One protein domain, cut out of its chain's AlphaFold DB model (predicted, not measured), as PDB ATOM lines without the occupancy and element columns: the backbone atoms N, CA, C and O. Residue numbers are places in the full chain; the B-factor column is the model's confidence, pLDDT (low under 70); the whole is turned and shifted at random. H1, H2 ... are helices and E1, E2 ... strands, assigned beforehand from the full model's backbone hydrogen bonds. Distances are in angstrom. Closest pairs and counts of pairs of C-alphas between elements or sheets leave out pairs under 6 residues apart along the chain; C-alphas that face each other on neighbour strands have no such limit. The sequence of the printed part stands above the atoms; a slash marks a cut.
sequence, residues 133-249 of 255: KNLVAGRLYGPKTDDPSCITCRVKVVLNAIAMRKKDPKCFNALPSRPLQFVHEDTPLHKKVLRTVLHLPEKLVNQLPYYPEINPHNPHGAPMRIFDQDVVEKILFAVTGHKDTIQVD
ATOM      1  N   LYS A 133      38.656  45.459 -33.688       37.91
ATOM      2  CA  LYS A 133      38.289  46.882 -33.663       37.91
ATOM      3  C   LYS A 133      37.072  47.270 -34.523       37.91
ATOM      4  O   LYS A 133      36.606  48.387 -34.375       37.91
ATOM      5  N   ASN A 134      36.549  46.380 -35.372       37.34
ATOM      6  CA  ASN A 134      35.238  46.544 -36.018       37.34
ATOM      7  C   ASN A 134      34.176  45.625 -35.387       37.34
ATOM      8  O   ASN A 134      33.201  45.265 -36.047       37.34
ATOM      9  N   LEU A 135      34.341  45.266 -34.106       41.78
ATOM     10  CA  LEU A 135      33.205  45.102 -33.200       41.78
ATOM     11  C   LEU A 135      32.511  46.467 -33.130       41.78
ATOM     12  O   LEU A 135      32.751  47.264 -32.229       41.78
ATOM     13  N   VAL A 136      31.715  46.777 -34.155       37.59
ATOM     14  CA  VAL A 136      30.707  47.825 -34.055       37.59
ATOM     15  C   VAL A 136      29.906  47.483 -32.809       37.59
ATOM     16  O   VAL A 136      29.406  46.364 -32.691       37.59
ATOM     17  N   ALA A 137      29.893  48.419 -31.863       32.91
ATOM     18  CA  ALA A 137      29.191  48.343 -30.597       32.91
ATOM     19  C   ALA A 137      27.787  47.747 -30.797       32.91
ATOM     20  O   ALA A 137      26.897  48.396 -31.336       32.91
ATOM     21  N   GLY A 138      27.626  46.477 -30.428       39.66
ATOM     22  CA  GLY A 138      26.388  45.730 -30.604       39.66
ATOM     23  C   GLY A 138      26.610  44.249 -30.314       39.66
ATOM     24  O   GLY A 138      27.516  43.624 -30.863       39.66
ATOM     25  N   ARG A 139      25.769  43.661 -29.453       46.00
ATOM     26  CA  ARG A 139      25.843  42.246 -29.027       46.00
ATOM     27  C   ARG A 139      25.724  41.233 -30.184       46.00
ATOM     28  O   ARG A 139      25.994  40.057 -29.979       46.00
ATOM     29  N   LEU A 140      25.340  41.674 -31.385       46.88
ATOM     30  CA  LEU A 140      25.024  40.826 -32.543       46.88
ATOM     31  C   LEU A 140      26.235  40.347 -33.361       46.88
ATOM     32  O   LEU A 140      26.075  39.435 -34.169       46.88
ATOM     33  N   TYR A 141      27.413  40.949 -33.176       49.75
ATOM     34  CA  TYR A 141      28.633  40.658 -33.946       49.75
ATOM     35  C   TYR A 141      29.748  40.102 -33.052       49.75
ATOM     36  O   TYR A 141      30.906  40.507 -33.155       49.75
ATOM     37  N   GLY A 142      29.380  39.228 -32.114       43.00
ATOM     38  CA  GLY A 142      30.287  38.689 -31.106       43.00
ATOM     39  C   GLY A 142      31.434  37.839 -31.682       43.00
ATOM     40  O   GLY A 142      31.420  37.450 -32.847       43.00
ATOM     41  N   PRO A 143      32.438  37.494 -30.854       45.38
ATOM     42  CA  PRO A 143      33.636  36.754 -31.274       45.38
ATOM     43  C   PRO A 143      33.379  35.293 -31.694       45.38
ATOM     44  O   PRO A 143      34.291  34.640 -32.195       45.38
ATOM     45  N   LYS A 144      32.167  34.767 -31.476       54.75
ATOM     46  CA  LYS A 144      31.766  33.394 -31.808       54.75
ATOM     47  C   LYS A 144      30.791  33.398 -32.981       54.75
ATOM     48  O   LYS A 144      29.593  33.274 -32.770       54.75
ATOM     49  N   THR A 145      31.292  33.571 -34.196       60.88
ATOM     50  CA  THR A 145      30.489  33.390 -35.409       60.88
ATOM     51  C   THR A 145      30.646  31.955 -35.911       60.88
ATOM     52  O   THR A 145      31.752  31.415 -35.897       60.88
ATOM     53  N   ASP A 146      29.564  31.344 -36.394       62.81
ATOM     54  CA  ASP A 146      29.609  30.035 -37.068       62.81
ATOM     55  C   ASP A 146      30.305  30.130 -38.441       62.81
ATOM     56  O   ASP A 146      30.764  29.132 -38.996       62.81
ATOM     57  N   ASP A 147      30.406  31.347 -38.986       65.31
ATOM     58  CA  ASP A 147      31.105  31.664 -40.230       65.31
ATOM     59  C   ASP A 147      32.415  32.436 -39.938       65.31
ATOM     60  O   ASP A 147      32.347  33.558 -39.422       65.31
ATOM     61  N   PRO A 148      33.601  31.891 -40.286       66.38
ATOM     62  CA  PRO A 148      34.905  32.521 -40.056       66.38
ATOM     63  C   PRO A 148      35.261  33.642 -41.057       66.38
ATOM     64  O   PRO A 148      36.409  34.099 -41.110       66.38
ATOM     65  N   SER A 149      34.327  34.089 -41.897       72.62
ATOM     66  CA  SER A 149      34.528  35.213 -42.814       72.62
ATOM     67  C   SER A 149      34.206  36.573 -42.169       72.62
ATOM     68  O   SER A 149      33.353  36.707 -41.296       72.62
ATOM     69  N   CYS A 150      34.916  37.630 -42.585       75.88
ATOM     70  CA  CYS A 150      34.677  38.985 -42.084       75.88
ATOM     71  C   CYS A 150      33.368  39.570 -42.622       75.88
ATOM     72  O   CYS A 150      32.942  39.253 -43.735       75.88
ATOM     73  N   ILE A 151      32.805  40.533 -41.883       76.25
ATOM     74  CA  ILE A 151      31.566  41.229 -42.255       76.25
ATOM     75  C   ILE A 151      31.589  41.777 -43.690       76.25
ATOM     76  O   ILE A 151      30.607  41.638 -44.407       76.25
ATOM     77  N   THR A 152      32.712  42.323 -44.163       80.12
ATOM     78  CA  THR A 152      32.825  42.847 -45.534       80.12
ATOM     79  C   THR A 152      32.667  41.750 -46.588       80.12
ATOM     80  O   THR A 152      31.992  41.951 -47.596       80.12
ATOM     81  N   CYS A 153      33.280  40.584 -46.366       79.19
ATOM     82  CA  CYS A 153      33.146  39.437 -47.262       79.19
ATOM     83  C   CYS A 153      31.726  38.879 -47.232       79.19
ATOM     84  O   CYS A 153      31.155  38.638 -48.292       79.19
ATOM     85  N   ARG A 154      31.144  38.765 -46.038       79.69
ATOM     86  CA  ARG A 154      29.763  38.326 -45.832       79.69
ATOM     87  C   ARG A 154      28.751  39.225 -46.536       79.69
ATOM     88  O   ARG A 154      27.972  38.755 -47.357       79.69
ATOM     89  N   VAL A 155      28.843  40.540 -46.329       82.44
ATOM     90  CA  VAL A 155      28.005  41.533 -47.021       82.44
ATOM     91  C   VAL A 155      28.153  41.412 -48.538       82.44
ATOM     92  O   VAL A 155      27.155  41.468 -49.245       82.44
ATOM     93  N   LYS A 156      29.365  41.192 -49.063       83.62
ATOM     94  CA  LYS A 156      29.569  41.011 -50.509       83.62
ATOM     95  C   LYS A 156      28.850  39.772 -51.053       83.62
ATOM     96  O   LYS A 156      28.257  39.852 -52.125       83.62
ATOM     97  N   VAL A 157      28.883  38.652 -50.328       81.94
ATOM     98  CA  VAL A 157      28.142  37.433 -50.698       81.94
ATOM     99  C   VAL A 157      26.641  37.716 -50.739       81.94
ATOM    100  O   VAL A 157      25.988  37.383 -51.724       81.94
ATOM    101  N   VAL A 158      26.113  38.405 -49.724       83.00
ATOM    102  CA  VAL A 158      24.690  38.769 -49.657       83.00
ATOM    103  C   VAL A 158      24.282  39.696 -50.796       83.00
ATOM    104  O   VAL A 158      23.287  39.435 -51.461       83.00
ATOM    105  N   LEU A 159      25.052  40.753 -51.062       85.00
ATOM    106  CA  LEU A 159      24.763  41.683 -52.158       85.00
ATOM    107  C   LEU A 159      24.733  40.964 -53.513       85.00
ATOM    108  O   LEU A 159      23.836  41.204 -54.320       85.00
ATOM    109  N   ASN A 160      25.658  40.028 -53.735       84.50
ATOM    110  CA  ASN A 160      25.653  39.193 -54.932       84.50
ATOM    111  C   ASN A 160      24.415  38.284 -54.990       84.50
ATOM    112  O   ASN A 160      23.793  38.176 -56.044       84.50
ATOM    113  N   ALA A 161      24.027  37.659 -53.874       83.19
ATOM    114  CA  ALA A 161      22.837  36.811 -53.814       83.19
ATOM    115  C   ALA A 161      21.546  37.608 -54.078       83.19
ATOM    116  O   ALA A 161      20.678  37.145 -54.813       83.19
ATOM    117  N   ILE A 162      21.442  38.833 -53.550       84.62
ATOM    118  CA  ILE A 162      20.324  39.749 -53.822       84.62
ATOM    119  C   ILE A 162      20.277  40.109 -55.309       84.62
ATOM    120  O   ILE A 162      19.218  40.006 -55.929       84.62
ATOM    121  N   ALA A 163      21.417  40.482 -55.902       84.38
ATOM    122  CA  ALA A 163      21.498  40.814 -57.324       84.38
ATOM    123  C   ALA A 163      21.099  39.628 -58.222       84.38
ATOM    124  O   ALA A 163      20.456  39.812 -59.256       84.38
ATOM    125  N   MET A 164      21.436  38.405 -57.807       83.38
ATOM    126  CA  MET A 164      21.123  37.179 -58.540       83.38
ATOM    127  C   MET A 164      19.714  36.638 -58.276       83.38
ATOM    128  O   MET A 164      19.260  35.806 -59.055       83.38
ATOM    129  N   ARG A 165      18.980  37.134 -57.267       81.88
ATOM    130  CA  ARG A 165      17.657  36.615 -56.861       81.88
ATOM    131  C   ARG A 165      16.660  36.503 -58.017       81.88
ATOM    132  O   ARG A 165      15.895  35.547 -58.063       81.88
ATOM    133  N   LYS A 166      16.668  37.462 -58.955       80.31
ATOM    134  CA  LYS A 166      15.781  37.440 -60.136       80.31
ATOM    135  C   LYS A 166      16.164  36.367 -61.163       80.31
ATOM    136  O   LYS A 166      15.288  35.867 -61.855       80.31
ATOM    137  N   LYS A 167      17.456  36.049 -61.290       84.44
ATOM    138  CA  LYS A 167      17.979  35.057 -62.248       84.44
ATOM    139  C   LYS A 167      17.983  33.642 -61.680       84.44
ATOM    140  O   LYS A 167      17.694  32.701 -62.406       84.44
ATOM    141  N   ASP A 168      18.328  33.504 -60.407       83.50
ATOM    142  CA  ASP A 168      18.392  32.230 -59.703       83.50
ATOM    143  C   ASP A 168      17.827  32.385 -58.280       83.50
ATOM    144  O   ASP A 168      18.566  32.651 -57.321       83.50
ATOM    145  N   PRO A 169      16.502  32.226 -58.116       81.62
ATOM    146  CA  PRO A 169      15.869  32.310 -56.808       81.62
ATOM    147  C   PRO A 169      16.280  31.156 -55.882       81.62
ATOM    148  O   PRO A 169      16.194  31.307 -54.663       81.62
ATOM    149  N   LYS A 170      16.770  30.025 -56.418       83.69
ATOM    150  CA  LYS A 170      17.214  28.886 -55.598       83.69
ATOM    151  C   LYS A 170      18.468  29.242 -54.809       83.69
ATOM    152  O   LYS A 170      18.540  28.918 -53.629       83.69
ATOM    153  N   CYS A 171      19.406  29.965 -55.422       77.38
ATOM    154  CA  CYS A 171      20.623  30.436 -54.758       77.38
ATOM    155  C   CYS A 171      20.312  31.333 -53.548       77.38
ATOM    156  O   CYS A 171      20.877  31.148 -52.472       77.38
ATOM    157  N   PHE A 172      19.356  32.257 -53.690       82.06
ATOM    158  CA  PHE A 172      18.921  33.103 -52.576       82.06
ATOM    159  C   PHE A 172      18.151  32.306 -51.510       82.06
ATOM    160  O   PHE A 172      18.327  32.530 -50.316       82.06
ATOM    161  N   ASN A 173      17.311  31.353 -51.919       83.44
ATOM    162  CA  ASN A 173      16.518  30.550 -50.989       83.44
ATOM    163  C   ASN A 173      17.326  29.503 -50.220       83.44
ATOM    164  O   ASN A 173      16.915  29.130 -49.128       83.44
ATOM    165  N   ALA A 174      18.473  29.080 -50.752       82.81
ATOM    166  CA  ALA A 174      19.419  28.212 -50.063       82.81
ATOM    167  C   ALA A 174      20.222  28.938 -48.969       82.81
ATOM    168  O   ALA A 174      20.977  28.289 -48.244       82.81
ATOM    169  N   LEU A 175      20.092  30.268 -48.848       80.38
ATOM    170  CA  LEU A 175      20.734  30.993 -47.762       80.38
ATOM    171  C   LEU A 175      20.134  30.550 -46.419       80.38
ATOM    172  O   LEU A 175      18.914  30.617 -46.254       80.38
ATOM    173  N   PRO A 176      20.967  30.132 -45.452       80.62
ATOM    174  CA  PRO A 176      20.526  29.933 -44.077       80.62
ATOM    175  C   PRO A 176      19.875  31.200 -43.510       80.62
ATOM    176  O   PRO A 176      20.306  32.314 -43.811       80.62
ATOM    177  N   SER A 177      18.842  31.016 -42.690       84.94
ATOM    178  CA  SER A 177      18.113  32.080 -42.004       84.94
ATOM    179  C   SER A 177      18.475  32.141 -40.522       84.94
ATOM    180  O   SER A 177      18.861  31.145 -39.905       84.94
ATOM    181  N   ARG A 178      18.377  33.346 -39.959       86.00
ATOM    182  CA  ARG A 178      18.477  33.614 -38.526       86.00
ATOM    183  C   ARG A 178      17.108  34.124 -38.073       86.00
ATOM    184  O   ARG A 178      16.781  35.244 -38.464       86.00
ATOM    185  N   PRO A 179      16.342  33.343 -37.293       86.50
ATOM    186  CA  PRO A 179      14.971  33.695 -36.943       86.50
ATOM    187  C   PRO A 179      14.875  35.032 -36.204       86.50
ATOM    188  O   PRO A 179      15.702  35.337 -35.333       86.50
ATOM    189  N   LEU A 180      13.843  35.806 -36.530       87.12
ATOM    190  CA  LEU A 180      13.425  36.979 -35.774       87.12
ATOM    191  C   LEU A 180      12.211  36.630 -34.917       87.12
ATOM    192  O   LEU A 180      11.265  36.002 -35.382       87.12
ATOM    193  N   GLN A 181      12.231  37.069 -33.663       86.38
ATOM    194  CA  GLN A 181      11.076  36.999 -32.780       86.38
ATOM    195  C   GLN A 181      10.668  38.418 -32.404       86.38
ATOM    196  O   GLN A 181      11.427  39.137 -31.752       86.38
ATOM    197  N   PHE A 182       9.484  38.833 -32.837       83.25
ATOM    198  CA  PHE A 182       8.945  40.145 -32.510       83.25
ATOM    199  C   PHE A 182       8.252  40.100 -31.157       83.25
ATOM    200  O   PHE A 182       7.537  39.147 -30.853       83.25
ATOM    201  N   VAL A 183       8.458  41.140 -30.352       79.38
ATOM    202  CA  VAL A 183       7.695  41.321 -29.108       79.38
ATOM    203  C   VAL A 183       6.236  41.693 -29.413       79.38
ATOM    204  O   VAL A 183       5.345  41.343 -28.644       79.38
ATOM    205  N   HIS A 184       5.977  42.334 -30.559       75.81
ATOM    206  CA  HIS A 184       4.632  42.666 -31.034       75.81
ATOM    207  C   HIS A 184       4.382  42.048 -32.420       75.81
ATOM    208  O   HIS A 184       5.167  42.267 -33.346       75.81
ATOM    209  N   GLU A 185       3.302  41.273 -32.556       64.38
ATOM    210  CA  GLU A 185       3.047  40.373 -33.699       64.38
ATOM    211  C   GLU A 185       2.879  41.088 -35.055       64.38
ATOM    212  O   GLU A 185       3.231  40.515 -36.081       64.38
ATOM    213  N   ASP A 186       2.477  42.363 -35.067       70.56
ATOM    214  CA  ASP A 186       2.206  43.125 -36.299       70.56
ATOM    215  C   ASP A 186       3.300  44.140 -36.662       70.56
ATOM    216  O   ASP A 186       3.050  45.116 -37.371       70.56
ATOM    217  N   THR A 187       4.521  43.983 -36.143       73.06
ATOM    218  CA  THR A 187       5.509  45.059 -36.289       73.06
ATOM    219  C   THR A 187       6.177  45.061 -37.665       73.06
ATOM    220  O   THR A 187       6.939  44.142 -37.982       73.06
ATOM    221  N   PRO A 188       6.006  46.119 -38.483       83.56
ATOM    222  CA  PRO A 188       6.616  46.157 -39.797       83.56
ATOM    223  C   PRO A 188       8.123  46.404 -39.689       83.56
ATOM    224  O   PRO A 188       8.604  47.322 -39.011       83.56
ATOM    225  N   LEU A 189       8.898  45.618 -40.433       89.38
ATOM    226  CA  LEU A 189      10.332  45.824 -40.586       89.38
ATOM    227  C   LEU A 189      10.578  47.009 -41.519       89.38
ATOM    228  O   LEU A 189      10.591  46.859 -42.736       89.38
ATOM    229  N   HIS A 190      10.800  48.199 -40.960       90.50
ATOM    230  CA  HIS A 190      11.123  49.401 -41.734       90.50
ATOM    231  C   HIS A 190      12.604  49.793 -41.632       90.50
ATOM    232  O   HIS A 190      13.364  49.311 -40.790       90.50
ATOM    233  N   LYS A 191      13.046  50.724 -42.490       89.62
ATOM    234  CA  LYS A 191      14.473  51.100 -42.635       89.62
ATOM    235  C   LYS A 191      15.164  51.463 -41.312       89.62
ATOM    236  O   LYS A 191      16.349  51.175 -41.151       89.62
ATOM    237  N   LYS A 192      14.453  52.117 -40.387       86.69
ATOM    238  CA  LYS A 192      14.998  52.504 -39.074       86.69
ATOM    239  C   LYS A 192      15.346  51.260 -38.260       86.69
ATOM    240  O   LYS A 192      16.473  51.160 -37.810       86.69
ATOM    241  N   VAL A 193      14.454  50.276 -38.200       87.75
ATOM    242  CA  VAL A 193      14.589  49.036 -37.412       87.75
ATOM    243  C   VAL A 193      15.795  48.235 -37.850       87.75
ATOM    244  O   VAL A 193      16.645  47.881 -37.035       87.75
ATOM    245  N   LEU A 194      15.930  48.041 -39.162       89.12
ATOM    246  CA  LEU A 194      17.071  47.337 -39.735       89.12
ATOM    247  C   LEU A 194      18.403  48.003 -39.355       89.12
ATOM    248  O   LEU A 194      19.397  47.316 -39.143       89.12
ATOM    249  N   ARG A 195      18.440  49.336 -39.253       87.25
ATOM    250  CA  ARG A 195      19.660  50.089 -38.927       87.25
ATOM    251  C   ARG A 195      19.924  50.218 -37.431       87.25
ATOM    252  O   ARG A 195      21.082  50.159 -37.031       87.25
ATOM    253  N   THR A 196      18.894  50.474 -36.632       82.69
ATOM    254  CA  THR A 196      19.037  50.846 -35.217       82.69
ATOM    255  C   THR A 196      18.906  49.650 -34.294       82.69
ATOM    256  O   THR A 196      19.674  49.562 -33.351       82.69
ATOM    257  N   VAL A 197      17.986  48.725 -34.586       83.31
ATOM    258  CA  VAL A 197      17.738  47.533 -33.758       83.31
ATOM    259  C   VAL A 197      18.600  46.368 -34.242       83.31
ATOM    260  O   VAL A 197      19.304  45.730 -33.468       83.31
ATOM    261  N   LEU A 198      18.603  46.122 -35.554       84.31
ATOM    262  CA  LEU A 198      19.340  45.003 -36.152       84.31
ATOM    263  C   LEU A 198      20.783  45.357 -36.546       84.31
ATOM    264  O   LEU A 198      21.539  44.483 -36.971       84.31
ATOM    265  N   HIS A 199      21.173  46.630 -36.423       83.50
ATOM    266  CA  HIS A 199      22.514  47.132 -36.743       83.50
ATOM    267  C   HIS A 199      23.041  46.685 -38.119       83.50
ATOM    268  O   HIS A 199      24.230  46.390 -38.285       83.50
ATOM    269  N   LEU A 200      22.165  46.614 -39.126       85.38
ATOM    270  CA  LEU A 200      22.557  46.275 -40.489       85.38
ATOM    271  C   LEU A 200      23.266  47.462 -41.166       85.38
ATOM    272  O   LEU A 200      22.821  48.610 -41.039       85.38
ATOM    273  N   PRO A 201      24.341  47.216 -41.944       83.94
ATOM    274  CA  PRO A 201      25.043  48.273 -42.666       83.94
ATOM    275  C   PRO A 201      24.126  49.033 -43.631       83.94
ATOM    276  O   PRO A 201      23.428  48.430 -44.443       83.94
ATOM    277  N   GLU A 202      24.190  50.366 -43.635       85.31
ATOM    278  CA  GLU A 202      23.318  51.206 -44.475       85.31
ATOM    279  C   GLU A 202      23.406  50.871 -45.972       85.31
ATOM    280  O   GLU A 202      22.386  50.811 -46.660       85.31
ATOM    281  N   LYS A 203      24.618  50.593 -46.473       84.62
ATOM    282  CA  LYS A 203      24.831  50.179 -47.870       84.62
ATOM    283  C   LYS A 203      24.044  48.921 -48.231       84.62
ATOM    284  O   LYS A 203      23.574  48.815 -49.356       84.62
ATOM    285  N   LEU A 204      23.912  47.992 -47.286       86.75
ATOM    286  CA  LEU A 204      23.153  46.765 -47.473       86.75
ATOM    287  C   LEU A 204      21.653  47.052 -47.433       86.75
ATOM    288  O   LEU A 204      20.958  46.697 -48.376       86.75
ATOM    289  N   VAL A 205      21.182  47.767 -46.404       89.38
ATOM    290  CA  VAL A 205      19.758  48.119 -46.230       89.38
ATOM    291  C   VAL A 205      19.196  48.840 -47.460       89.38
ATOM    292  O   VAL A 205      18.079  48.565 -47.886       89.38
ATOM    293  N   ASN A 206      19.975  49.731 -48.078       88.75
ATOM    294  CA  ASN A 206      19.540  50.469 -49.266       88.75
ATOM    295  C   ASN A 206      19.404  49.606 -50.537       88.75
ATOM    296  O   ASN A 206      18.765  50.062 -51.481       88.75
ATOM    297  N   GLN A 207      19.989  48.404 -50.579       87.94
ATOM    298  CA  GLN A 207      19.884  47.474 -51.713       87.94
ATOM    299  C   GLN A 207      18.872  46.347 -51.482       87.94
ATOM    300  O   GLN A 207      18.655  45.530 -52.378       87.94
ATOM    301  N   LEU A 208      18.262  46.277 -50.296       88.25
ATOM    302  CA  LEU A 208      17.291  45.234 -50.001       88.25
ATOM    303  C   LEU A 208      15.987  45.472 -50.767       88.25
ATOM    304  O   LEU A 208      15.570  46.623 -50.921       88.25
ATOM    305  N   PRO A 209      15.325  44.400 -51.228       86.88
ATOM    306  CA  PRO A 209      13.996  44.505 -51.807       86.88
ATOM    307  C   PRO A 209      13.009  44.958 -50.727       86.88
ATOM    308  O   PRO A 209      13.036  44.452 -49.606       86.88
ATOM    309  N   TYR A 210      12.157  45.914 -51.081       91.94
ATOM    310  CA  TYR A 210      11.147  46.485 -50.198       91.94
ATOM    311  C   TYR A 210       9.862  46.736 -50.977       91.94
ATOM    312  O   TYR A 210       9.896  46.883 -52.203       91.94
ATOM    313  N   TYR A 211       8.755  46.841 -50.256       92.06
ATOM    314  CA  TYR A 211       7.517  47.405 -50.773       92.06
ATOM    315  C   TYR A 211       7.267  48.775 -50.124       92.06
ATOM    316  O   TYR A 211       7.605  48.979 -48.952       92.06
ATOM    317  N   PRO A 212       6.789  49.763 -50.898       92.50
ATOM    318  CA  PRO A 212       6.428  51.062 -50.358       92.50
ATOM    319  C   PRO A 212       5.079  50.978 -49.640       92.50
ATOM    320  O   PRO A 212       4.145  50.360 -50.141       92.50
ATOM    321  N   GLU A 213       4.969  51.652 -48.504       92.00
ATOM    322  CA  GLU A 213       3.729  51.798 -47.747       92.00
ATOM    323  C   GLU A 213       3.513  53.267 -47.369       92.00
ATOM    324  O   GLU A 213       4.469  54.043 -47.250       92.00
ATOM    325  N   ILE A 214       2.254  53.676 -47.215       90.69
ATOM    326  CA  ILE A 214       1.921  55.036 -46.788       90.69
ATOM    327  C   ILE A 214       2.472  55.243 -45.378       90.69
ATOM    328  O   ILE A 214       2.311  54.403 -44.498       90.69
ATOM    329  N   ASN A 215       3.155  56.365 -45.164       87.19
ATOM    330  CA  ASN A 215       3.692  56.677 -43.850       87.19
ATOM    331  C   ASN A 215       2.543  57.098 -42.910       87.19
ATOM    332  O   ASN A 215       1.932  58.140 -43.161       87.19
ATOM    333  N   PRO A 216       2.279  56.360 -41.813       85.88
ATOM    334  CA  PRO A 216       1.168  56.664 -40.909       85.88
ATOM    335  C   PRO A 216       1.335  58.007 -40.185       85.88
ATOM    336  O   PRO A 216       0.351  58.621 -39.791       85.88
ATOM    337  N   HIS A 217       2.570  58.497 -40.035       84.38
ATOM    338  CA  HIS A 217       2.855  59.779 -39.382       84.38
ATOM    339  C   HIS A 217       2.822  60.972 -40.341       84.38
ATOM    340  O   HIS A 217       2.710  62.112 -39.899       84.38
ATOM    341  N   ASN A 218       2.972  60.732 -41.644       89.06
ATOM    342  CA  ASN A 218       2.914  61.777 -42.659       89.06
ATOM    343  C   ASN A 218       2.430  61.188 -43.995       89.06
ATOM    344  O   ASN A 218       3.264  60.849 -44.842       89.06
ATOM    345  N   PRO A 219       1.105  61.085 -44.204       88.56
ATOM    346  CA  PRO A 219       0.529  60.480 -45.407       88.56
ATOM    347  C   PRO A 219       0.929  61.181 -46.714       88.56
ATOM    348  O   PRO A 219       0.958  60.549 -47.766       88.56
ATOM    349  N   HIS A 220       1.267  62.472 -46.649       90.75
ATOM    350  CA  HIS A 220       1.718  63.274 -47.794       90.75
ATOM    351  C   HIS A 220       3.247  63.279 -47.972       90.75
ATOM    352  O   HIS A 220       3.767  63.914 -48.888       90.75
ATOM    353  N   GLY A 221       3.980  62.616 -47.075       88.19
ATOM    354  CA  GLY A 221       5.435  62.541 -47.093       88.19
ATOM    355  C   GLY A 221       5.982  61.434 -47.993       88.19
ATOM    356  O   GLY A 221       5.272  60.781 -48.752       88.19
ATOM    357  N   ALA A 222       7.291  61.194 -47.882       87.44
ATOM    358  CA  ALA A 222       7.920  60.062 -48.553       87.44
ATOM    359  C   ALA A 222       7.354  58.728 -48.016       87.44
ATOM    360  O   ALA A 222       7.211  58.583 -46.794       87.44
ATOM    361  N   PRO A 223       7.087  57.742 -48.895       89.00
ATOM    362  CA  PRO A 223       6.557  56.454 -48.478       89.00
ATOM    363  C   PRO A 223       7.556  55.715 -47.591       89.00
ATOM    364  O   PRO A 223       8.781  55.780 -47.769       89.00
ATOM    365  N   MET A 224       7.013  54.980 -46.632       90.50
ATOM    366  CA  MET A 224       7.776  54.092 -45.780       90.50
ATOM    367  C   MET A 224       8.232  52.875 -46.593       90.50
ATOM    368  O   MET A 224       7.527  52.397 -47.475       90.50
ATOM    369  N   ARG A 225       9.444  52.382 -46.324       93.19
ATOM    370  CA  ARG A 225       9.963  51.158 -46.949       93.19
ATOM    371  C   ARG A 225       9.811  50.008 -45.976       93.19
ATOM    372  O   ARG A 225      10.471  50.058 -44.932       93.19
ATOM    373  N   ILE A 226       9.012  49.011 -46.339       93.06
ATOM    374  CA  ILE A 226       8.849  47.789 -45.557       93.06
ATOM    375  C   ILE A 226       9.594  46.633 -46.208       93.06
ATOM    376  O   ILE A 226       9.597  46.471 -47.430       93.06
ATOM    377  N   PHE A 227      10.267  45.855 -45.369       92.19
ATOM    378  CA  PHE A 227      11.090  44.722 -45.750       92.19
ATOM    379  C   PHE A 227      10.417  43.418 -45.323       92.19
ATOM    380  O   PHE A 227       9.861  43.317 -44.236       92.19
ATOM    381  N   ASP A 228      10.507  42.417 -46.189       89.38
ATOM    382  CA  ASP A 228      10.015  41.062 -45.943       89.38
ATOM    383  C   ASP A 228      10.861  40.373 -44.851       89.38
ATOM    384  O   ASP A 228      12.096  40.389 -44.921       89.38
ATOM    385  N   GLN A 229      10.203  39.782 -43.849       89.44
ATOM    386  CA  GLN A 229      10.862  39.097 -42.736       89.44
ATOM    387  C   GLN A 229      11.772  37.965 -43.215       89.44
ATOM    388  O   GLN A 229      12.941  37.945 -42.830       89.44
ATOM    389  N   ASP A 230      11.307  37.091 -44.109       87.25
ATOM    390  CA  ASP A 230      12.080  35.941 -44.595       87.25
ATOM    391  C   ASP A 230      13.379  36.391 -45.272       87.25
ATOM    392  O   ASP A 230      14.439  35.760 -45.177       87.25
ATOM    393  N   VAL A 231      13.301  37.516 -45.985       88.38
ATOM    394  CA  VAL A 231      14.456  38.143 -46.628       88.38
ATOM    395  C   VAL A 231      15.422  38.673 -45.571       88.38
ATOM    396  O   VAL A 231      16.625  38.413 -45.662       88.38
ATOM    397  N   VAL A 232      14.917  39.398 -44.570       90.00
ATOM    398  CA  VAL A 232      15.734  39.985 -43.501       90.00
ATOM    399  C   VAL A 232      16.408  38.906 -42.652       90.00
ATOM    400  O   VAL A 232      17.595  39.044 -42.363       90.00
ATOM    401  N   GLU A 233      15.730  37.807 -42.330       89.88
ATOM    402  CA  GLU A 233      16.296  36.677 -41.583       89.88
ATOM    403  C   GLU A 233      17.470  36.007 -42.312       89.88
ATOM    404  O   GLU A 233      18.517  35.739 -41.712       89.88
ATOM    405  N   LYS A 234      17.343  35.778 -43.627       87.69
ATOM    406  CA  LYS A 234      18.434  35.247 -44.472       87.69
ATOM    407  C   LYS A 234      19.637  36.184 -44.508       87.69
ATOM    408  O   LYS A 234      20.791  35.760 -44.422       87.69
ATOM    409  N   ILE A 235      19.378  37.485 -44.609       87.81
ATOM    410  CA  ILE A 235      20.425  38.509 -44.610       87.81
ATOM    411  C   ILE A 235      21.110  38.590 -43.248       87.81
ATOM    412  O   ILE A 235      22.335  38.688 -43.185       87.81
ATOM    413  N   LEU A 236      20.342  38.536 -42.162       86.25
ATOM    414  CA  LEU A 236      20.850  38.582 -40.798       86.25
ATOM    415  C   LEU A 236      21.803  37.436 -40.519       86.25
ATOM    416  O   LEU A 236      22.907  37.687 -40.032       86.25
ATOM    417  N   PHE A 237      21.422  36.204 -40.862       81.81
ATOM    418  CA  PHE A 237      22.341  35.079 -40.747       81.81
ATOM    419  C   PHE A 237      23.606  35.352 -41.550       81.81
ATOM    420  O   PHE A 237      24.708  35.291 -41.013       81.81
ATOM    421  N   ALA A 238      23.459  35.706 -42.824       78.19
ATOM    422  CA  ALA A 238      24.605  35.841 -43.702       78.19
ATOM    423  C   ALA A 238      25.555  36.964 -43.256       78.19
ATOM    424  O   ALA A 238      26.761  36.824 -43.401       78.19
ATOM    425  N   VAL A 239      25.052  38.054 -42.671       79.12
ATOM    426  CA  VAL A 239      25.855  39.198 -42.205       79.12
ATOM    427  C   VAL A 239      26.470  38.967 -40.827       79.12
ATOM    428  O   VAL A 239      27.613  39.379 -40.591       79.12
ATOM    429  N   THR A 240      25.731  38.334 -39.916       77.38
ATOM    430  CA  THR A 240      26.143  38.157 -38.515       77.38
ATOM    431  C   THR A 240      26.886  36.838 -38.297       77.38
ATOM    432  O   THR A 240      27.837  36.795 -37.520       77.38
ATOM    433  N   GLY A 241      26.552  35.799 -39.063       71.81
ATOM    434  CA  GLY A 241      27.104  34.450 -38.951       71.81
ATOM    435  C   GLY A 241      26.614  33.700 -37.714       71.81
ATOM    436  O   GLY A 241      27.332  32.836 -37.227       71.81
ATOM    437  N   HIS A 242      25.450  34.061 -37.175       76.38
ATOM    438  CA  HIS A 242      24.857  33.448 -35.986       76.38
ATOM    439  C   HIS A 242      23.498  32.842 -36.327       76.38
ATOM    440  O   HIS A 242      22.741  33.437 -37.094       76.38
ATOM    441  N   LYS A 243      23.177  31.697 -35.721       78.31
ATOM    442  CA  LYS A 243      21.870  31.031 -35.870       78.31
ATOM    443  C   LYS A 243      20.856  31.413 -34.797       78.31
ATOM    444  O   LYS A 243      19.666  31.223 -35.014       78.31
ATOM    445  N   ASP A 244      21.322  31.947 -33.671       81.56
ATOM    446  CA  ASP A 244      20.473  32.231 -32.514       81.56
ATOM    447  C   ASP A 244      19.389  33.259 -32.846       81.56
ATOM    448  O   ASP A 244      19.677  34.285 -33.471       81.56
ATOM    449  N   THR A 245      18.167  33.019 -32.378       84.12
ATOM    450  CA  THR A 245      17.032  33.929 -32.558       84.12
ATOM    451  C   THR A 245      17.336  35.318 -31.992       84.12
ATOM    452  O   THR A 245      17.895  35.448 -30.902       84.12
ATOM    453  N   ILE A 246      16.971  36.369 -32.730       82.75
ATOM    454  CA  ILE A 246      17.048  37.757 -32.248       82.75
ATOM    455  C   ILE A 246      15.657  38.192 -31.807       82.75
ATOM    456  O   ILE A 246      14.716  38.135 -32.598       82.75
ATOM    457  N   GLN A 247      15.547  38.687 -30.576       82.94
ATOM    458  CA  GLN A 247      14.356  39.409 -30.143       82.94
ATOM    459  C   GLN A 247      14.387  40.842 -30.674       82.94
ATOM    460  O   GLN A 247      15.369  41.564 -30.484       82.94
ATOM    461  N   VAL A 248      13.318  41.237 -31.360       81.69
ATOM    462  CA  VAL A 248      13.137  42.581 -31.909       81.69
ATOM    463  C   VAL A 248      12.178  43.341 -31.003       81.69
ATOM    464  O   VAL A 248      10.968  43.122 -31.043       81.69
ATOM    465  N   ASP A 249      12.744  44.233 -30.193       78.50
ATOM    466  CA  ASP A 249      12.018  45.132 -29.298       78.50
ATOM    467  C   ASP A 249      12.313  46.591 -29.679       78.50
ATOM    468  O   ASP A 249      13.469  47.029 -29.692       78.50
TER     469      ASP A 249
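AT A GLANCE: This is residues 133 to 249 of the 255 residues of the protein "F-box domain-containing protein" of Allomyces macrogynus (strain ATCC 38327) (UniProt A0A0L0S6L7). Helix H5 lies in the middle, with the longer H1 packed on its residues 235 to 240 and the short H2 packed against H1. The small sheet of E1 and E4 lies on another side of H5, and H3 and H4 form a further pair of short helices; the E2 and E3 hairpin reaches away from H5, with its turn at one end of the longest axis. The printed part has 117 residues, with five named helices and four named strands in the order H1 H2 E1 H3 H4 E2 E3 H5 E4; E1 and E4 are parallel, E2 and E3 antiparallel. The class is mixed, helices and strands, though under half of the residues, 53 of 117, are in named elements. The whole is compact, with a radius of gyration of the C-alphas of 14.6 A and spans of 46 by 35 by 26 A.

IN THESE COORDINATES: One sheet holds E1, residues 180 to 182, and E4, residues 246 to 248, which ends with C-alpha 248 at (13.137, 42.581, -31.909). The other holds E2, residues 211 to 213, and E3, residues 224 to 226. H5, residues 229 to 240, is 15.9 A long. H1, residues 151 to 164, is 19.8 A long and begins with C-alpha 151 at (31.566, 41.229, -42.255). The shorter helices are H2, residues 169 to 173, H3, residues 191 to 196, and H4, residues 202 to 205.

HOW THE PARTS SIT: E1 and E4 are parallel at 31 degrees, with N 181 and O 246 within hydrogen-bond range at 2.9 A. The closest C-alphas of E1 and H5, Leu 180 and Glu 233, are 6.5 A apart. H5 touches H1, closest at the C-alphas of Val 239 and Arg 154, 5.4 A; they run opposite ways at a shallow tilt of 34.7 degrees, only just short of steep. H1 touches H2 with residues 161 to 164 alone, closest at the C-alphas of Ala 161 and Phe 172, 5.5 A. H3 touches H4, closest at the C-alphas of Arg 195 and Glu 202, 6.7 A. E2 and E3 form an antiparallel hairpin, with N 224 and O 213 at 2.8 A. In H1, H2, H3 and H5 every O i to N i+4 pair is within hydrogen-bond range; H4 is too short for such a pair.

THE WHOLE: The C-alphas of Pro 148 and His 220, the two farthest apart, are 45.9 A apart. The printed part has no cut, and no link between named elements is long. Residues 133 to 150 hold no named element. Mean pLDDT of the printed part is 79.3; residues 133 to 148 and residue 185 are under 70.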